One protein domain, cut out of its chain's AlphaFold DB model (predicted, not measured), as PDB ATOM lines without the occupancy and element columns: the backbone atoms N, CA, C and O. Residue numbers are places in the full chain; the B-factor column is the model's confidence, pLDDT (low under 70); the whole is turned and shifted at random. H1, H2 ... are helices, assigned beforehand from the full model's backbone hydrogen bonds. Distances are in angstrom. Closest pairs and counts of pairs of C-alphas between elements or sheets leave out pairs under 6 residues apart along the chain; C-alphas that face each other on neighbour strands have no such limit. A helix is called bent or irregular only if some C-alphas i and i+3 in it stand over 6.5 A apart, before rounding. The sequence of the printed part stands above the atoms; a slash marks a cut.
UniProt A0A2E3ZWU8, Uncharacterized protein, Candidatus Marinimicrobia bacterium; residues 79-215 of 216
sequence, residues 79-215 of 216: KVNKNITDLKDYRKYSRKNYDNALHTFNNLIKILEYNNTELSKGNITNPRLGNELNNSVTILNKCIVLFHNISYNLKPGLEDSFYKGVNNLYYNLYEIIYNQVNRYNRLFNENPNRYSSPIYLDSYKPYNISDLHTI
ATOM      1  N   LYS A  79      33.007 -31.318 -68.656       81.62
ATOM      2  CA  LYS A  79      33.183 -32.246 -69.783       81.62
ATOM      3  C   LYS A  79      32.048 -32.153 -70.820       81.62
ATOM      4  O   LYS A  79      32.330 -32.033 -72.009       81.62
ATOM      5  N   VAL A  80      30.785 -32.146 -70.383       84.94
ATOM      6  CA  VAL A  80      29.591 -32.039 -71.246       84.94
ATOM      7  C   VAL A  80      29.525 -30.662 -71.912       84.94
ATOM      8  O   VAL A  80      29.367 -30.575 -73.130       84.94
ATOM      9  N   ASN A  81      29.712 -29.585 -71.141       79.69
ATOM     10  CA  ASN A  81      29.726 -28.214 -71.669       79.69
ATOM     11  C   ASN A  81      30.853 -28.005 -72.693       79.69
ATOM     12  O   ASN A  81      30.651 -27.369 -73.734       79.69
ATOM     13  N   LYS A  82      32.023 -28.600 -72.439       85.06
ATOM     14  CA  LYS A  82      33.132 -28.644 -73.389       85.06
ATOM     15  C   LYS A  82      32.739 -29.382 -74.668       85.06
ATOM     16  O   LYS A  82      32.904 -28.809 -75.735       85.06
ATOM     17  N   ASN A  83      32.137 -30.573 -74.596       84.94
ATOM     18  CA  ASN A  83      31.735 -31.306 -75.804       84.94
ATOM     19  C   ASN A  83      30.705 -30.546 -76.660       84.94
ATOM     20  O   ASN A  83      30.826 -30.540 -77.881       84.94
ATOM     21  N   ILE A  84      29.734 -29.856 -76.053       87.38
ATOM     22  CA  ILE A  84      28.797 -28.992 -76.799       87.38
ATOM     23  C   ILE A  84      29.521 -27.802 -77.447       87.38
ATOM     24  O   ILE A  84      29.195 -27.417 -78.570       87.38
ATOM     25  N   THR A  85      30.527 -27.243 -76.771       85.88
ATOM     26  CA  THR A  85      31.366 -26.165 -77.315       85.88
ATOM     27  C   THR A  85      32.210 -26.658 -78.491       85.88
ATOM     28  O   THR A  85      32.191 -26.027 -79.545       85.88
ATOM     29  N   ASP A  86      32.864 -27.814 -78.358       86.88
ATOM     30  CA  ASP A  86      33.654 -28.462 -79.413       86.88
ATOM     31  C   ASP A  86      32.788 -28.778 -80.654       86.88
ATOM     32  O   ASP A  86      33.244 -28.664 -81.792       86.88
ATOM     33  N   LEU A  87      31.509 -29.135 -80.459       90.12
ATOM     34  CA  LEU A  87      30.566 -29.427 -81.546       90.12
ATOM     35  C   LEU A  87      30.000 -28.169 -82.242       90.12
ATOM     36  O   LEU A  87      29.440 -28.276 -83.339       90.12
ATOM     37  N   LYS A  88      30.157 -26.973 -81.659       92.56
ATOM     38  CA  LYS A  88      29.565 -25.716 -82.154       92.56
ATOM     39  C   LYS A  88      30.004 -25.351 -83.572       92.56
ATOM     40  O   LYS A  88      29.181 -24.908 -84.378       92.56
ATOM     41  N   ASP A  89      31.272 -25.574 -83.901       91.44
ATOM     42  CA  ASP A  89      31.846 -25.197 -85.200       91.44
ATOM     43  C   ASP A  89      31.322 -26.047 -86.366       91.44
ATOM     44  O   ASP A  89      31.408 -25.633 -87.529       91.44
ATOM     45  N   TYR A  90      30.710 -27.196 -86.069       92.88
ATOM     46  CA  TYR A  90      30.096 -28.072 -87.064       92.88
ATOM     47  C   TYR A  90      28.677 -27.636 -87.459       92.88
ATOM     48  O   TYR A  90      28.150 -28.088 -88.477       92.88
ATOM     49  N   ARG A  91      28.077 -26.673 -86.739       94.00
ATOM     50  CA  ARG A  91      26.775 -26.068 -87.080       94.00
ATOM     51  C   ARG A  91      26.702 -25.556 -88.522       94.00
ATOM     52  O   ARG A  91      25.627 -25.563 -89.118       94.00
ATOM     53  N   LYS A  92      27.831 -25.124 -89.094       94.06
ATOM     54  CA  LYS A  92      27.921 -24.644 -90.484       94.06
ATOM     55  C   LYS A  92      27.665 -25.732 -91.539       94.06
ATOM     56  O   LYS A  92      27.309 -25.379 -92.656       94.06
ATOM     57  N   TYR A  93      27.806 -27.014 -91.189       93.31
ATOM     58  CA  TYR A  93      27.571 -28.144 -92.098       93.31
ATOM     59  C   TYR A  93      26.116 -28.634 -92.078       93.31
ATOM     60  O   TYR A  93      25.602 -29.058 -93.104       93.31
ATOM     61  N   SER A  94      25.402 -28.513 -90.951       94.44
ATOM     62  CA  SER A  94      23.942 -28.682 -90.929       94.44
ATOM     63  C   SER A  94      23.296 -27.899 -89.788       94.44
ATOM     64  O   SER A  94      23.090 -28.404 -88.682       94.44
ATOM     65  N   ARG A  95      22.932 -26.641 -90.071       93.44
ATOM     66  CA  ARG A  95      22.312 -25.737 -89.090       93.44
ATOM     67  C   ARG A  95      21.019 -26.311 -88.506       93.44
ATOM     68  O   ARG A  95      20.822 -26.234 -87.301       93.44
ATOM     69  N   LYS A  96      20.161 -26.901 -89.347       95.50
ATOM     70  CA  LYS A  96      18.881 -27.498 -88.925       95.50
ATOM     71  C   LYS A  96      19.097 -28.651 -87.943       95.50
ATOM     72  O   LYS A  96      18.427 -28.700 -86.918       95.50
ATOM     73  N   ASN A  97      20.027 -29.558 -88.244       93.31
ATOM     74  CA  ASN A  97      20.288 -30.712 -87.386       93.31
ATOM     75  C   ASN A  97      20.962 -30.281 -86.080       93.31
ATOM     76  O   ASN A  97      20.520 -30.705 -85.019       93.31
ATOM     77  N   TYR A  98      21.924 -29.354 -86.138       94.56
ATOM     78  CA  TYR A  98      22.568 -28.789 -84.950       94.56
ATOM     79  C   TYR A  98      21.586 -28.042 -84.031       94.56
ATOM     80  O   TYR A  98      21.550 -28.311 -82.833       94.56
ATOM     81  N   ASP A  99      20.765 -27.132 -84.569       93.81
ATOM     82  CA  ASP A  99      19.813 -26.346 -83.766       93.81
ATOM     83  C   ASP A  99      18.761 -27.278 -83.107       93.81
ATOM     84  O   ASP A  99      18.425 -27.107 -81.932       93.81
ATOM     85  N   ASN A 100      18.320 -28.334 -83.807       95.62
ATOM     86  CA  ASN A 100      17.437 -29.375 -83.261       95.62
ATOM     87  C   ASN A 100      18.123 -30.273 -82.214       95.62
ATOM     88  O   ASN A 100      17.497 -30.647 -81.216       95.62
ATOM     89  N   ALA A 101      19.390 -30.639 -82.431       92.38
ATOM     90  CA  ALA A 101      20.184 -31.422 -81.489       92.38
ATOM     91  C   ALA A 101      20.377 -30.641 -80.184       92.38
ATOM     92  O   ALA A 101      20.057 -31.153 -79.116       92.38
ATOM     93  N   LEU A 102      20.765 -29.365 -80.272       94.25
ATOM     94  CA  LEU A 102      20.938 -28.478 -79.122       94.25
ATOM     95  C   LEU A 102      19.626 -28.252 -78.352       94.25
ATOM     96  O   LEU A 102      19.626 -28.262 -77.123       94.25
ATOM     97  N   HIS A 103      18.489 -28.109 -79.042       94.44
ATOM     98  CA  HIS A 103      17.180 -28.067 -78.381       94.44
ATOM     99  C   HIS A 103      16.877 -29.372 -77.619       94.44
ATOM    100  O   HIS A 103      16.423 -29.339 -76.475       94.44
ATOM    101  N   THR A 104      17.155 -30.527 -78.233       91.75
ATOM    102  CA  THR A 104      16.927 -31.849 -77.622       91.75
ATOM    103  C   THR A 104      17.860 -32.087 -76.429       91.75
ATOM    104  O   THR A 104      17.408 -32.557 -75.388       91.75
ATOM    105  N   PHE A 105      19.126 -31.672 -76.536       92.69
ATOM    106  CA  PHE A 105      20.104 -31.636 -75.449       92.69
ATOM    107  C   PHE A 105      19.615 -30.780 -74.275       92.69
ATOM    108  O   PHE A 105      19.546 -31.268 -73.153       92.69
ATOM    109  N   ASN A 106      19.192 -29.537 -74.527       88.81
ATOM    110  CA  ASN A 106      18.700 -28.642 -73.475       88.81
ATOM    111  C   ASN A 106      17.441 -29.186 -72.778       88.81
ATOM    112  O   ASN A 106      17.226 -28.914 -71.599       88.81
ATOM    113  N   ASN A 107      16.608 -29.960 -73.482       91.75
ATOM    114  CA  ASN A 107      15.482 -30.661 -72.868       91.75
ATOM    115  C   ASN A 107      15.945 -31.819 -71.967       91.75
ATOM    116  O   ASN A 107      15.442 -31.958 -70.857       91.75
ATOM    117  N   LEU A 108      16.930 -32.611 -72.412       91.94
ATOM    118  CA  LEU A 108      17.535 -33.662 -71.590       91.94
ATOM    119  C   LEU A 108      18.162 -33.087 -70.315       91.94
ATOM    120  O   LEU A 108      17.883 -33.589 -69.236       91.94
ATOM    121  N   ILE A 109      18.948 -32.012 -70.422       90.00
ATOM    122  CA  ILE A 109      19.570 -31.349 -69.266       90.00
ATOM    123  C   ILE A 109      18.525 -30.963 -68.213       90.00
ATOM    124  O   ILE A 109      18.675 -31.351 -67.059       90.00
ATOM    125  N   LYS A 110      17.425 -30.307 -68.608       88.31
ATOM    126  CA  LYS A 110      16.339 -29.935 -67.680       88.31
ATOM    127  C   LYS A 110      15.723 -31.141 -66.966       88.31
ATOM    128  O   LYS A 110      15.402 -31.051 -65.784       88.31
ATOM    129  N   ILE A 111      15.565 -32.260 -67.673       89.25
ATOM    130  CA  ILE A 111      15.067 -33.515 -67.097       89.25
ATOM    131  C   ILE A 111      16.084 -34.083 -66.096       89.25
ATOM    132  O   ILE A 111      15.705 -34.451 -64.989       89.25
ATOM    133  N   LEU A 112      17.379 -34.097 -66.426       90.06
ATOM    134  CA  LEU A 112      18.430 -34.582 -65.525       90.06
ATOM    135  C   LEU A 112      18.587 -33.699 -64.275       90.06
ATOM    136  O   LEU A 112      18.776 -34.232 -63.181       90.06
ATOM    137  N   GLU A 113      18.476 -32.377 -64.413       87.38
ATOM    138  CA  GLU A 113      18.469 -31.411 -63.306       87.38
ATOM    139  C   GLU A 113      17.255 -31.620 -62.387       87.38
ATOM    140  O   GLU A 113      17.409 -31.692 -61.162       87.38
ATOM    141  N   TYR A 114      16.059 -31.780 -62.967       86.94
ATOM    142  CA  TYR A 114      14.832 -32.103 -62.238       86.94
ATOM    143  C   TYR A 114      14.965 -33.436 -61.492       86.94
ATOM    144  O   TYR A 114      14.853 -33.463 -60.267       86.94
ATOM    145  N   ASN A 115      15.299 -34.517 -62.198       87.62
ATOM    146  CA  ASN A 115      15.455 -35.855 -61.631       87.62
ATOM    147  C   ASN A 115      16.461 -35.873 -60.476       87.62
ATOM    148  O   ASN A 115      16.197 -36.480 -59.442       87.62
ATOM    149  N   ASN A 116      17.599 -35.183 -60.600       86.69
ATOM    150  CA  ASN A 116      18.579 -35.112 -59.519       86.69
ATOM    151  C   ASN A 116      18.098 -34.283 -58.324       86.69
ATOM    152  O   ASN A 116      18.368 -34.649 -57.180       86.69
ATOM    153  N   THR A 117      17.382 -33.186 -58.573       84.75
ATOM    154  CA  THR A 117      16.752 -32.380 -57.517       84.75
ATOM    155  C   THR A 117      15.735 -33.212 -56.739       84.75
ATOM    156  O   THR A 117      15.691 -33.148 -55.513       84.75
ATOM    157  N   GLU A 118      14.952 -34.034 -57.437       84.12
ATOM    158  CA  GLU A 118      13.995 -34.960 -56.836       84.12
ATOM    159  C   GLU A 118      14.714 -36.080 -56.056       84.12
ATOM    160  O   GLU A 118      14.511 -36.219 -54.850       84.12
ATOM    161  N   LEU A 119      15.638 -36.814 -56.686       84.06
ATOM    162  CA  LEU A 119      16.418 -37.884 -56.040       84.06
ATOM    163  C   LEU A 119      17.207 -37.405 -54.810       84.06
ATOM    164  O   LEU A 119      17.462 -38.190 -53.898       84.06
ATOM    165  N   SER A 120      17.579 -36.125 -54.765       82.38
ATOM    166  CA  SER A 120      18.301 -35.531 -53.634       82.38
ATOM    167  C   SER A 120      17.423 -35.167 -52.439       82.38
ATOM    168  O   SER A 120      17.951 -35.018 -51.344       82.38
ATOM    169  N   LYS A 121      16.095 -35.090 -52.598       80.88
ATOM    170  CA  LYS A 121      15.162 -34.874 -51.476       80.88
ATOM    171  C   LYS A 121      14.884 -36.150 -50.670       80.88
ATOM    172  O   LYS A 121      14.254 -36.062 -49.621       80.88
ATOM    173  N   GLY A 122      15.276 -37.330 -51.168       62.19
ATOM    174  CA  GLY A 122      15.219 -38.631 -50.474       62.19
ATOM    175  C   GLY A 122      13.826 -39.189 -50.124       62.19
ATOM    176  O   GLY A 122      13.697 -40.373 -49.833       62.19
ATOM    177  N   ASN A 123      12.771 -38.374 -50.168       58.94
ATOM    178  CA  ASN A 123      11.436 -38.707 -49.668       58.94
ATOM    179  C   ASN A 123      10.356 -38.367 -50.704       58.94
ATOM    180  O   ASN A 123       9.564 -37.446 -50.512       58.94
ATOM    181  N   ILE A 124      10.356 -39.075 -51.839       59.72
ATOM    182  CA  ILE A 124       9.506 -38.735 -52.983       59.72
ATOM    183  C   ILE A 124       8.599 -39.891 -53.400       59.72
ATOM    184  O   ILE A 124       9.038 -40.887 -53.963       59.72
ATOM    185  N   THR A 125       7.299 -39.687 -53.201       59.44
ATOM    186  CA  THR A 125       6.217 -40.450 -53.834       59.44
ATOM    187  C   THR A 125       5.827 -39.790 -55.158       59.44
ATOM    188  O   THR A 125       4.818 -39.087 -55.230       59.44
ATOM    189  N   ASN A 126       6.645 -39.947 -56.200       66.62
ATOM    190  CA  ASN A 126       6.396 -39.310 -57.497       66.62
ATOM    191  C   ASN A 126       6.581 -40.298 -58.663       66.62
ATOM    192  O   ASN A 126       7.685 -40.422 -59.195       66.62
ATOM    193  N   PRO A 127       5.498 -40.960 -59.118       67.50
ATOM    194  CA  PRO A 127       5.521 -41.848 -60.284       67.50
ATOM    195  C   PRO A 127       6.042 -41.187 -61.574       67.50
ATOM    196  O   PRO A 127       6.496 -41.877 -62.485       67.50
ATOM    197  N   ARG A 128       6.022 -39.848 -61.661       79.31
ATOM    198  CA  ARG A 128       6.595 -39.099 -62.789       79.31
ATOM    199  C   ARG A 128       8.117 -39.248 -62.879       79.31
ATOM    200  O   ARG A 128       8.634 -39.293 -63.990       79.31
ATOM    201  N   LEU A 129       8.818 -39.367 -61.746       83.81
ATOM    202  CA  LEU A 129      10.281 -39.487 -61.696       83.81
ATOM    203  C   LEU A 129      10.768 -40.739 -62.439       83.81
ATOM    204  O   LEU A 129      11.693 -40.655 -63.243       83.81
ATOM    205  N   GLY A 130      10.098 -41.879 -62.235       81.62
ATOM    206  CA  GLY A 130      10.424 -43.120 -62.939       81.62
ATOM    207  C   GLY A 130      10.249 -42.992 -64.458       81.62
ATOM    208  O   GLY A 130      11.116 -43.395 -65.232       81.62
ATOM    209  N   ASN A 131       9.166 -42.340 -64.890       83.75
ATOM    210  CA  ASN A 131       8.893 -42.089 -66.307       83.75
ATOM    211  C   ASN A 131       9.897 -41.114 -66.946       83.75
ATOM    212  O   ASN A 131      10.315 -41.335 -68.082       83.75
ATOM    213  N   GLU A 132      10.303 -40.046 -66.256       86.81
ATOM    214  CA  GLU A 132      11.280 -39.088 -66.793       86.81
ATOM    215  C   GLU A 132      12.707 -39.653 -66.832       86.81
ATOM    216  O   GLU A 132      13.428 -39.419 -67.806       86.81
ATOM    217  N   LEU A 133      13.094 -40.484 -65.860       87.12
ATOM    218  CA  LEU A 133      14.335 -41.261 -65.919       87.12
ATOM    219  C   LEU A 133      14.333 -42.245 -67.098       87.12
ATOM    220  O   LEU A 133      15.274 -42.246 -67.889       87.12
ATOM    221  N   ASN A 134      13.255 -43.015 -67.285       83.12
ATOM    222  CA  ASN A 134      13.133 -43.949 -68.408       83.12
ATOM    223  C   ASN A 134      13.179 -43.225 -69.774       83.12
ATOM    224  O   ASN A 134      13.887 -43.635 -70.693       83.12
ATOM    225  N   ASN A 135      12.499 -42.080 -69.891       87.69
ATOM    226  CA  ASN A 135      12.517 -41.253 -71.103       87.69
ATOM    227  C   ASN A 135      13.872 -40.575 -71.378       87.69
ATOM    228  O   ASN A 135      14.125 -40.173 -72.518       87.69
ATOM    229  N   SER A 136      14.753 -40.441 -70.380       90.56
ATOM    230  CA  SER A 136      16.040 -39.748 -70.536       90.56
ATOM    231  C   SER A 136      16.948 -40.430 -71.568       90.56
ATOM    232  O   SER A 136      17.578 -39.740 -72.370       90.56
ATOM    233  N   VAL A 137      16.954 -41.768 -71.633       87.50
ATOM    234  CA  VAL A 137      17.721 -42.529 -72.641       87.50
ATOM    235  C   VAL A 137      17.178 -42.290 -74.050       87.50
ATOM    236  O   VAL A 137      17.939 -42.007 -74.973       87.50
ATOM    237  N   THR A 138      15.856 -42.326 -74.226       87.38
ATOM    238  CA  THR A 138      15.200 -42.061 -75.517       87.38
ATOM    239  C   THR A 138      15.534 -40.661 -76.041       87.38
ATOM    240  O   THR A 138      15.803 -40.477 -77.231       87.38
ATOM    241  N   ILE A 139      15.554 -39.661 -75.153       89.19
ATOM    242  CA  ILE A 139      15.899 -38.277 -75.501       89.19
ATOM    243  C   ILE A 139      17.400 -38.144 -75.799       89.19
ATOM    244  O   ILE A 139      17.752 -37.456 -76.760       89.19
ATOM    245  N   LEU A 140      18.275 -38.832 -75.054       92.06
ATOM    246  CA  LEU A 140      19.710 -38.905 -75.350       92.06
ATOM    247  C   LEU A 140      19.963 -39.493 -76.743       92.06
ATOM    248  O   LEU A 140      20.613 -38.847 -77.564       92.06
ATOM    249  N   ASN A 141      19.389 -40.655 -77.053       88.44
ATOM    250  CA  ASN A 141      19.561 -41.309 -78.351       88.44
ATOM    251  C   ASN A 141      19.072 -40.406 -79.494       88.44
ATOM    252  O   ASN A 141      19.783 -40.207 -80.477       88.44
ATOM    253  N   LYS A 142      17.910 -39.754 -79.334       90.19
ATOM    254  CA  LYS A 142      17.402 -38.772 -80.306       90.19
ATOM    255  C   LYS A 142      18.340 -37.570 -80.483       90.19
ATOM    256  O   LYS A 142      18.555 -37.127 -81.609       90.19
ATOM    257  N   CYS A 143      18.885 -37.033 -79.392       91.56
ATOM    258  CA  CYS A 143      19.852 -35.935 -79.420       91.56
ATOM    259  C   CYS A 143      21.102 -36.321 -80.226       91.56
ATOM    260  O   CYS A 143      21.539 -35.590 -81.116       91.56
ATOM    261  N   ILE A 144      21.623 -37.515 -79.959       91.94
ATOM    262  CA  ILE A 144      22.822 -38.051 -80.590       91.94
ATOM    263  C   ILE A 144      22.609 -38.375 -82.071       91.94
ATOM    264  O   ILE A 144      23.467 -38.022 -82.872       91.94
ATOM    265  N   VAL A 145      21.456 -38.922 -82.470       88.62
ATOM    266  CA  VAL A 145      21.083 -39.082 -83.891       88.62
ATOM    267  C   VAL A 145      21.058 -37.728 -84.613       88.62
ATOM    268  O   VAL A 145      21.546 -37.609 -85.735       88.62
ATOM    269  N   LEU A 146      20.526 -36.677 -83.978       90.25
ATOM    270  CA  LEU A 146      20.487 -35.338 -84.575       90.25
ATOM    271  C   LEU A 146      21.888 -34.730 -84.732       90.25
ATOM    272  O   LEU A 146      22.143 -34.093 -85.753       90.25
ATOM    273  N   PHE A 147      22.805 -34.967 -83.786       91.94
ATOM    274  CA  PHE A 147      24.219 -34.644 -83.985       91.94
ATOM    275  C   PHE A 147      24.832 -35.501 -85.100       91.94
ATOM    276  O   PHE A 147      25.374 -34.937 -86.044       91.94
ATOM    277  N   HIS A 148      24.693 -36.828 -85.062       90.12
ATOM    278  CA  HIS A 148      25.209 -37.744 -86.084       90.12
ATOM    279  C   HIS A 148      24.817 -37.302 -87.502       90.12
ATOM    280  O   HIS A 148      25.676 -37.207 -88.366       90.12
ATOM    281  N   ASN A 149      23.571 -36.871 -87.722       89.38
ATOM    282  CA  ASN A 149      23.083 -36.379 -89.016       89.38
ATOM    283  C   ASN A 149      23.745 -35.073 -89.525       89.38
ATOM    284  O   ASN A 149      23.364 -34.559 -90.582       89.38
ATOM    285  N   ILE A 150      24.696 -34.484 -88.796       90.12
ATOM    286  CA  ILE A 150      25.590 -33.432 -89.304       90.12
ATOM    287  C   ILE A 150      26.732 -34.054 -90.132       90.12
ATOM    288  O   ILE A 150      27.180 -33.417 -91.087       90.12
ATOM    289  N   SER A 151      27.152 -35.294 -89.830       87.69
ATOM    290  CA  SER A 151      28.307 -35.967 -90.448       87.69
ATOM    291  C   SER A 151      28.191 -36.092 -91.970       87.69
ATOM    292  O   SER A 151      29.161 -35.842 -92.678       87.69
ATOM    293  N   TYR A 152      26.981 -36.346 -92.481       87.75
ATOM    294  CA  TYR A 152      26.679 -36.449 -93.915       87.75
ATOM    295  C   TYR A 152      27.036 -35.207 -94.751       87.75
ATOM    296  O   TYR A 152      27.060 -35.292 -95.974       87.75
ATOM    297  N   ASN A 153      27.279 -34.055 -94.116       88.88
ATOM    298  CA  ASN A 153      27.644 -32.802 -94.784       88.88
ATOM    299  C   ASN A 153      29.070 -32.333 -94.435       88.88
ATOM    300  O   ASN A 153      29.429 -31.184 -94.718       88.88
ATOM    301  N   LEU A 154      29.874 -33.174 -93.777       87.88
ATOM    302  CA  LEU A 154      31.269 -32.865 -93.476       87.88
ATOM    303  C   LEU A 154      32.145 -32.964 -94.726       87.88
ATOM    304  O   LEU A 154      31.785 -33.556 -95.743       87.88
ATOM    305  N   LYS A 155      33.310 -32.320 -94.641       86.50
ATOM    306  CA  LYS A 155      34.391 -32.523 -95.602       86.50
ATOM    307  C   LYS A 155      35.292 -33.649 -95.087       86.50
ATOM    308  O   LYS A 155      35.603 -33.593 -93.893       86.50
ATOM    309  N   PRO A 156      35.806 -34.522 -95.976       82.19
ATOM    310  CA  PRO A 156      36.785 -35.542 -95.622       82.19
ATOM    311  C   PRO A 156      37.932 -34.996 -94.767       82.19
ATOM    312  O   PRO A 156      38.549 -33.985 -95.117       82.19
ATOM    313  N   GLY A 157      38.212 -35.676 -93.656       82.31
ATOM    314  CA  GLY A 157      39.210 -35.302 -92.653       82.31
ATOM    315  C   GLY A 157      38.660 -34.519 -91.453       82.31
ATOM    316  O   GLY A 157      39.445 -34.112 -90.599       82.31
ATOM    317  N   LEU A 158      37.343 -34.295 -91.362       85.81
ATOM    318  CA  LEU A 158      36.683 -33.668 -90.200       85.81
ATOM    319  C   LEU A 158      35.799 -34.641 -89.406       85.81
ATOM    320  O   LEU A 158      35.318 -34.303 -88.322       85.81
ATOM    321  N   GLU A 159      35.570 -35.834 -89.947       83.62
ATOM    322  CA  GLU A 159      34.691 -36.861 -89.402       83.62
ATOM    323  C   GLU A 159      35.217 -37.410 -88.070       83.62
ATOM    324  O   GLU A 159      34.457 -37.493 -87.109       83.62
ATOM    325  N   ASP A 160      36.514 -37.706 -87.956       83.81
ATOM    326  CA  ASP A 160      37.095 -38.322 -86.752       83.81
ATOM    327  C   ASP A 160      36.971 -37.426 -85.512       83.81
ATOM    328  O   ASP A 160      36.559 -37.869 -84.435       83.81
ATOM    329  N   SER A 161      37.290 -36.134 -85.652       86.50
ATOM    330  CA  SER A 161      37.139 -35.155 -84.572       86.50
ATOM    331  C   SER A 161      35.672 -34.916 -84.224       86.50
ATOM    332  O   SER A 161      35.343 -34.748 -83.047       86.50
ATOM    333  N   PHE A 162      34.786 -34.953 -85.223       90.62
ATOM    334  CA  PHE A 162      33.348 -34.841 -85.023       90.62
ATOM    335  C   PHE A 162      32.786 -36.037 -84.245       90.62
ATOM    336  O   PHE A 162      32.209 -35.864 -83.169       90.62
ATOM    337  N   TYR A 163      33.013 -37.256 -84.735       88.00
ATOM    338  CA  TYR A 163      32.549 -38.494 -84.115       88.00
ATOM    339  C   TYR A 163      33.128 -38.689 -82.714       88.00
ATOM    340  O   TYR A 163      32.412 -39.142 -81.822       88.00
ATOM    341  N   LYS A 164      34.379 -38.285 -82.465       87.81
ATOM    342  CA  LYS A 164      34.953 -38.259 -81.112       87.81
ATOM    343  C   LYS A 164      34.203 -37.294 -80.184       87.81
ATOM    344  O   LYS A 164      33.935 -37.647 -79.038       87.81
ATOM    345  N   GLY A 165      33.828 -36.110 -80.671       88.69
ATOM    346  CA  GLY A 165      33.012 -35.144 -79.927       88.69
ATOM    347  C   GLY A 165      31.622 -35.685 -79.572       88.69
ATOM    348  O   GLY A 165      31.214 -35.609 -78.413       88.69
ATOM    349  N   VAL A 166      30.927 -36.292 -80.541       90.44
ATOM    350  CA  VAL A 166      29.589 -36.882 -80.338       90.44
ATOM    351  C   VAL A 166      29.640 -38.108 -79.413       90.44
ATOM    352  O   VAL A 166      28.809 -38.210 -78.512       90.44
ATOM    353  N   ASN A 167      30.639 -38.989 -79.557       87.38
ATOM    354  CA  ASN A 167      30.873 -40.108 -78.632       87.38
ATOM    355  C   ASN A 167      31.059 -39.616 -77.189       87.38
ATOM    356  O   ASN A 167      30.371 -40.083 -76.285       87.38
ATOM    357  N   ASN A 168      31.955 -38.648 -76.962       88.44
ATOM    358  CA  ASN A 168      32.199 -38.105 -75.621       88.44
ATOM    359  C   ASN A 168      30.925 -37.506 -75.006       88.44
ATOM    360  O   ASN A 168      30.654 -37.721 -73.825       88.44
ATOM    361  N   LEU A 169      30.124 -36.794 -75.810       90.19
ATOM    362  CA  LEU A 169      28.839 -36.254 -75.371       90.19
ATOM    363  C   LEU A 169      27.864 -37.369 -74.959       90.19
ATOM    364  O   LEU A 169      27.242 -37.257 -73.903       90.19
ATOM    365  N   TYR A 170      27.759 -38.443 -75.753       90.56
ATOM    366  CA  TYR A 170      26.932 -39.606 -75.418       90.56
ATOM    367  C   TYR A 170      27.364 -40.236 -74.093       90.56
ATOM    368  O   TYR A 170      26.538 -40.354 -73.193       90.56
ATOM    369  N   TYR A 171      28.649 -40.571 -73.932       87.31
ATOM    370  CA  TYR A 171      29.141 -41.241 -72.723       87.31
ATOM    371  C   TYR A 171      28.958 -40.407 -71.460       87.31
ATOM    372  O   TYR A 171      28.421 -40.913 -70.477       87.31
ATOM    373  N   ASN A 172      29.327 -39.122 -71.496       88.50
ATOM    374  CA  ASN A 172      29.185 -38.243 -70.338       88.50
ATOM    375  C   ASN A 172      27.707 -38.066 -69.923       88.50
ATOM    376  O   ASN A 172      27.411 -37.969 -68.735       88.50
ATOM    377  N   LEU A 173      26.764 -38.039 -70.876       90.00
ATOM    378  CA  LEU A 173      25.326 -37.961 -70.572       90.00
ATOM    379  C   LEU A 173      24.742 -39.307 -70.122       90.00
ATOM    380  O   LEU A 173      23.917 -39.339 -69.209       90.00
ATOM    381  N   TYR A 174      25.178 -40.412 -70.728       89.00
ATOM    382  CA  TYR A 174      24.742 -41.757 -70.362       89.00
ATOM    383  C   TYR A 174      25.207 -42.129 -68.948       89.00
ATOM    384  O   TYR A 174      24.425 -42.678 -68.179       89.00
ATOM    385  N   GLU A 175      26.435 -41.766 -68.562       88.06
ATOM    386  CA  GLU A 175      26.957 -41.934 -67.198       88.06
ATOM    387  C   GLU A 175      26.080 -41.213 -66.157       88.06
ATOM    388  O   GLU A 175      25.735 -41.796 -65.127       88.06
ATOM    389  N   ILE A 176      25.642 -39.977 -66.439       88.81
ATOM    390  CA  ILE A 176      24.719 -39.239 -65.558       88.81
ATOM    391  C   ILE A 176      23.383 -39.985 -65.422       88.81
ATOM    392  O   ILE A 176      22.918 -40.191 -64.300       88.81
ATOM    393  N   ILE A 177      22.776 -40.416 -66.537       89.50
ATOM    394  CA  ILE A 177      21.507 -41.170 -66.530       89.50
ATOM    395  C   ILE A 177      21.656 -42.473 -65.735       89.50
ATOM    396  O   ILE A 177      20.824 -42.772 -64.878       89.50
ATOM    397  N   TYR A 178      22.731 -43.222 -65.981       89.19
ATOM    398  CA  TYR A 178      23.025 -44.491 -65.321       89.19
ATOM    399  C   TYR A 178      23.146 -44.332 -63.802       89.19
ATOM    400  O   TYR A 178      22.518 -45.070 -63.041       89.19
ATOM    401  N   ASN A 179      23.870 -43.308 -63.347       88.69
ATOM    402  CA  ASN A 179      24.013 -43.008 -61.925       88.69
ATOM    403  C   ASN A 179      22.689 -42.560 -61.280       88.69
ATOM    404  O   ASN A 179      22.378 -42.988 -60.166       88.69
ATOM    405  N   GLN A 180      21.866 -41.767 -61.979       89.81
ATOM    406  CA  GLN A 180      20.529 -41.405 -61.493       89.81
ATOM    407  C   GLN A 180      19.594 -42.617 -61.390       89.81
ATOM    408  O   GLN A 180      18.899 -42.758 -60.384       89.81
ATOM    409  N   VAL A 181      19.598 -43.516 -62.380       89.81
ATOM    410  CA  VAL A 181      18.789 -44.744 -62.353       89.81
ATOM    411  C   VAL A 181      19.250 -45.694 -61.248       89.81
ATOM    412  O   VAL A 181      18.411 -46.223 -60.526       89.81
ATOM    413  N   ASN A 182      20.556 -45.865 -61.033       88.69
ATOM    414  CA  ASN A 182      21.056 -46.674 -59.917       88.69
ATOM    415  C   ASN A 182      20.630 -46.104 -58.558       88.69
ATOM    416  O   ASN A 182      20.168 -46.854 -57.697       88.69
ATOM    417  N   ARG A 183      20.712 -44.778 -58.380       88.31
ATOM    418  CA  ARG A 183      20.221 -44.096 -57.172       88.31
ATOM    419  C   ARG A 183      18.715 -44.294 -56.985       88.31
ATOM    420  O   ARG A 183      18.280 -44.628 -55.888       88.31
ATOM    421  N   TYR A 184      17.933 -44.144 -58.052       89.12
ATOM    422  CA  TYR A 184      16.493 -44.398 -58.057       89.12
ATOM    423  C   TYR A 184      16.162 -45.854 -57.684       89.12
ATOM    424  O   TYR A 184      15.321 -46.084 -56.822       89.12
ATOM    425  N   ASN A 185      16.859 -46.839 -58.258       89.19
ATOM    426  CA  ASN A 185      16.653 -48.259 -57.962       89.19
ATOM    427  C   ASN A 185      17.034 -48.616 -56.516       89.19
ATOM    428  O   ASN A 185      16.366 -49.446 -55.899       89.19
ATOM    429  N   ARG A 186      18.063 -47.972 -55.944       88.25
ATOM    430  CA  ARG A 186      18.404 -48.111 -54.517       88.25
ATOM    431  C   ARG A 186      17.239 -47.644 -53.637       88.25
ATOM    432  O   ARG A 186      16.751 -48.411 -52.814       88.25
ATOM    433  N   LEU A 187      16.719 -46.443 -53.906       85.69
ATOM    434  CA  LEU A 187      15.564 -45.873 -53.201       85.69
ATOM    435  C   LEU A 187      14.270 -46.690 -53.409       85.69
ATOM    436  O   LEU A 187      13.475 -46.819 -52.478       85.69
ATOM    437  N   PHE A 188      14.069 -47.278 -54.597       86.38
ATOM    438  CA  PHE A 188      12.982 -48.225 -54.872       86.38
ATOM    439  C   PHE A 188      13.080 -49.453 -53.960       86.38
ATOM    440  O   PHE A 188      12.093 -49.814 -53.329       86.38
ATOM    441  N   ASN A 189      14.262 -50.065 -53.840       87.62
ATOM    442  CA  ASN A 189      14.464 -51.241 -52.987       87.62
ATOM    443  C   ASN A 189      14.266 -50.923 -51.495       87.62
ATOM    444  O   ASN A 189      13.730 -51.749 -50.761       87.62
ATOM    445  N   GLU A 190      14.663 -49.728 -51.053       87.75
ATOM    446  CA  GLU A 190      14.443 -49.250 -49.683       87.75
ATOM    447  C   GLU A 190      12.950 -48.983 -49.385       87.75
ATOM    448  O   GLU A 190      12.494 -49.192 -48.263       87.75
ATOM    449  N   ASN A 191      12.174 -48.502 -50.367       82.56
ATOM    450  CA  ASN A 191      10.793 -48.032 -50.175       82.56
ATOM    451  C   ASN A 191       9.863 -48.367 -51.373       82.56
ATOM    452  O   ASN A 191       9.307 -47.449 -51.990       82.56
ATOM    453  N   PRO A 192       9.612 -49.650 -51.700       82.25
ATOM    454  CA  PRO A 192       8.979 -50.041 -52.970       82.25
ATOM    455  C   PRO A 192       7.574 -49.461 -53.171       82.25
ATOM    456  O   PRO A 192       7.211 -49.087 -54.280       82.25
ATOM    457  N   ASN A 193       6.808 -49.271 -52.091       81.69
ATOM    458  CA  ASN A 193       5.452 -48.705 -52.132       81.69
ATOM    459  C   ASN A 193       5.390 -47.210 -52.520       81.69
ATOM    460  O   ASN A 193       4.296 -46.653 -52.606       81.69
ATOM    461  N   ARG A 194       6.533 -46.528 -52.685       73.56
ATOM    462  CA  ARG A 194       6.609 -45.087 -52.998       73.56
ATOM    463  C   ARG A 194       7.007 -44.786 -54.443       73.56
ATOM    464  O   ARG A 194       6.841 -43.654 -54.894       73.56
ATOM    465  N   TYR A 195       7.502 -45.785 -55.162       75.00
ATOM    466  CA  TYR A 195       8.061 -45.664 -56.505       75.00
ATOM    467  C   TYR A 195       7.267 -46.547 -57.479       75.00
ATOM    468  O   TYR A 195       6.646 -47.523 -57.069       75.00
ATOM    469  N   SER A 196       7.231 -46.201 -58.769       76.25
ATOM    470  CA  SER A 196       6.337 -46.877 -59.728       76.25
ATOM    471  C   SER A 196       6.786 -48.299 -60.078       76.25
ATOM    472  O   SER A 196       5.972 -49.209 -60.188       76.25
ATOM    473  N   SER A 197       8.086 -48.462 -60.296       81.88
ATOM    474  CA  SER A 197       8.756 -49.688 -60.741       81.88
ATOM    475  C   SER A 197      10.270 -49.458 -60.683       81.88
ATOM    476  O   SER A 197      10.678 -48.294 -60.758       81.88
ATOM    477  N   PRO A 198      11.116 -50.502 -60.622       83.62
ATOM    478  CA  PRO A 198      12.535 -50.357 -60.937       83.62
ATOM    479  C   PRO A 198      12.715 -50.001 -62.423       83.62
ATOM    480  O   PRO A 198      11.830 -50.253 -63.247       83.62
ATOM    481  N   ILE A 199      13.863 -49.420 -62.770       84.56
ATOM    482  CA  ILE A 199      14.252 -49.113 -64.152       84.56
ATOM    483  C   ILE A 199      15.468 -49.961 -64.507       84.56
ATOM    484  O   ILE A 199      16.518 -49.850 -63.874       84.56
ATOM    485  N   TYR A 200      15.343 -50.780 -65.545       79.69
ATOM    486  CA  TYR A 200      16.457 -51.548 -66.087       79.69
ATOM    487  C   TYR A 200      17.049 -50.789 -67.269       79.69
ATOM    488  O   TYR A 200      16.408 -50.646 -68.306       79.69
ATOM    489  N   LEU A 201      18.271 -50.291 -67.094       76.06
ATOM    490  CA  LEU A 201      19.102 -49.860 -68.210       76.06
ATOM    491  C   LEU A 201      19.873 -51.062 -68.741       76.06
ATOM    492  O   LEU A 201      20.315 -51.910 -67.960       76.06
ATOM    493  N   ASP A 202      20.097 -51.095 -70.052       65.56
ATOM    494  CA  ASP A 202      21.152 -51.934 -70.604       65.56
ATOM    495  C   ASP A 202      22.478 -51.627 -69.897       65.56
ATOM    496  O   ASP A 202      22.776 -50.484 -69.548       65.56
ATOM    497  N   SER A 203      23.289 -52.662 -69.674       55.66
ATOM    498  CA  SER A 203      24.636 -52.518 -69.113       55.66
ATOM    499  C   SER A 203      25.409 -51.421 -69.848       55.66
ATOM    500  O   SER A 203      25.370 -51.423 -71.080       55.66
ATOM    501  N   TYR A 204      26.158 -50.573 -69.126       51.53
ATOM    502  CA  TYR A 204      27.049 -49.554 -69.699       51.53
ATOM    503  C   TYR A 204      27.989 -50.189 -70.736       51.53
ATOM    504  O   TYR A 204      29.032 -50.758 -70.408       51.53
ATOM    505  N   LYS A 205      27.576 -50.140 -72.000       53.31
ATOM    506  CA  LYS A 205      28.296 -50.687 -73.144       53.31
ATOM    507  C   LYS A 205      28.793 -49.516 -73.976       53.31
ATOM    508  O   LYS A 205      28.011 -48.596 -74.227       53.31
ATOM    509  N   PRO A 206      30.057 -49.543 -74.431       48.16
ATOM    510  CA  PRO A 206      30.523 -48.584 -75.411       48.16
ATOM    511  C   PRO A 206      29.704 -48.726 -76.700       48.16
ATOM    512  O   PRO A 206      29.914 -49.653 -77.479       48.16
ATOM    513  N   TYR A 207      28.737 -47.826 -76.894       55.25
ATOM    514  CA  TYR A 207      27.999 -47.693 -78.140       55.25
ATOM    515  C   TYR A 207      28.855 -46.892 -79.120       55.25
ATOM    516  O   TYR A 207      29.110 -45.702 -78.922       55.25
ATOM    517  N   ASN A 208      29.340 -47.551 -80.164       56.38
ATOM    518  CA  ASN A 208      30.200 -46.912 -81.142       56.38
ATOM    519  C   ASN A 208      29.366 -46.085 -82.130       56.38
ATOM    520  O   ASN A 208      28.536 -46.619 -82.860       56.38
ATOM    521  N   ILE A 209      29.599 -44.770 -82.169       57.50
ATOM    522  CA  ILE A 209      28.812 -43.843 -82.995       57.50
ATOM    523  C   ILE A 209      28.851 -44.157 -84.497       57.50
ATOM    524  O   ILE A 209      27.911 -43.790 -85.194       57.50
ATOM    525  N   SER A 210      29.902 -44.816 -85.006       53.19
ATOM    526  CA  SER A 210      29.964 -45.224 -86.420       53.19
ATOM    527  C   SER A 210      28.930 -46.290 -86.772       53.19
ATOM    528  O   SER A 210      28.582 -46.456 -87.938       53.19
ATOM    529  N   ASP A 211      28.415 -46.991 -85.766       49.53
ATOM    530  CA  ASP A 211      27.532 -48.137 -85.939       49.53
ATOM    531  C   ASP A 211      26.051 -47.692 -85.921       49.53
ATOM    532  O   ASP A 211      25.152 -48.500 -86.129       49.53
ATOM    533  N   LEU A 212      25.776 -46.380 -85.796       52.44
ATOM    534  CA  LEU A 212      24.436 -45.779 -85.945       52.44
ATOM    535  C   LEU A 212      23.801 -45.999 -87.326       52.44
ATOM    536  O   LEU A 212      22.598 -45.786 -87.485       52.44
ATOM    537  N   HIS A 213      24.572 -46.462 -88.312       46.28
ATOM    538  CA  HIS A 213      24.056 -46.905 -89.604       46.28
ATOM    539  C   HIS A 213      23.065 -48.086 -89.514       46.28
ATOM    540  O   HIS A 213      22.333 -48.297 -90.478       46.28
ATOM    541  N   THR A 214      23.004 -48.824 -88.396       38.62
ATOM    542  CA  THR A 214      22.091 -49.971 -88.194       38.62
ATOM    543  C   THR A 214      20.911 -49.706 -87.243       38.62
ATOM    544  O   THR A 214      20.242 -50.652 -86.838       38.62
ATOM    545  N   ILE A 215      20.591 -48.443 -86.911       38.97
ATOM    546  CA  ILE A 215      19.323 -48.080 -86.225       38.97
ATOM    547  C   ILE A 215      18.230 -47.703 -87.257       38.97
ATOM    548  O   ILE A 215      17.526 -46.703 -87.117       38.97
TER     549      ILE A 215
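What this domain is: This is residues 79 to 215 of the 216 residues of an uncharacterized protein of Candidatus Marinimicrobia bacterium (UniProt A0A2E3ZWU8). Three long helices, H2, H3 and H4, run lengthwise side by side in a rod, their centres making a triangle, and the shorter H1 packs on the first part of H4. Past H4 the printed part folds back along the rod as a long stretch with no named element, residues 191 to 208, to the small H5, which touches residues 163 to 167 of H4 and stands about perpendicular to it. H1 to H4 make an up-and-down bundle of four helices, each running against the one before it. The printed part has 137 residues with five named helices in the order H1, H2, H3, H4, H5 and no named strand; the class is all helix. It is compact, with a radius of gyration of the C-alphas of 16.5 A, and spans 55 by 24 by 23 A.

How they stand to each other: H1, residues 79 to 92, and H2, residues 95 to 120, touch only at the corner by their tight link, closest at the C-alphas of Arg 91 and Tyr 98, 5.4 A. H2 and H3, residues 127 to 148, form a helical hairpin, opposite ways at a shallow tilt of 26 degrees; their closest C-alphas, Ala 101 and Cys 143, are 5.0 A apart. H3 has a kink of 27 degrees near residue 135. H3 and H4, residues 159 to 190, form another helical hairpin at a shallow tilt of 8 degrees, with the C-alphas of Leu 133 and Val 181 closest at 6.7 A. H4 is the hub, touching four helices. Its residues 162 to 173 alone touch H1, opposite ways at a steep tilt of 39 degrees, closest at the C-alphas of Asn 83 and Leu 169, 5.7 A. Its residues 176 to 184 alone touch residues 112 to 119 of H2, the same way at a shallow tilt of 24 degrees, closest at the C-alphas of Leu 119 and Tyr 184, 6.8 A. Residues 163 to 167 of H4 alone touch H5, residues 209 to 214, about perpendicular at 83 degrees, closest at the C-alphas of Asn 167 and Ile 209, 6.1 A. H1 and H3 are apart. Every O i to N i+4 pair is within hydrogen-bond range in H2, against 6 of 10 in H1, 15 of 18 in H3, 27 of 28 in H4 and 0 of 2 in H5, where 2 of 3 O i to N i+3 pairs are.

Where its parts are: H1 begins at C-alpha 79, (33.183, -32.246, -69.783), and is 22.7 A long. H2 measures 37.0 A, H3 32.7 A and H4 46.3 A, ending at C-alpha 190, (14.443, -49.250, -49.683). H5 ends at C-alpha 214, (22.091, -49.971, -88.194). H1 and H5 are only just irregular: C-alphas 86 and 89, and likewise 210 and 213, are 6.9 A apart.

The domain as a whole: The C-alphas of Pro 156 and Asn 193, the two farthest apart, are 55.2 A from each other. The printed part has no cut, and the link from H4 to H5, 18 residues, is long. The mean pLDDT of the printed part is 82.9, with residues 122 to 127 and 202 to 215 under 70.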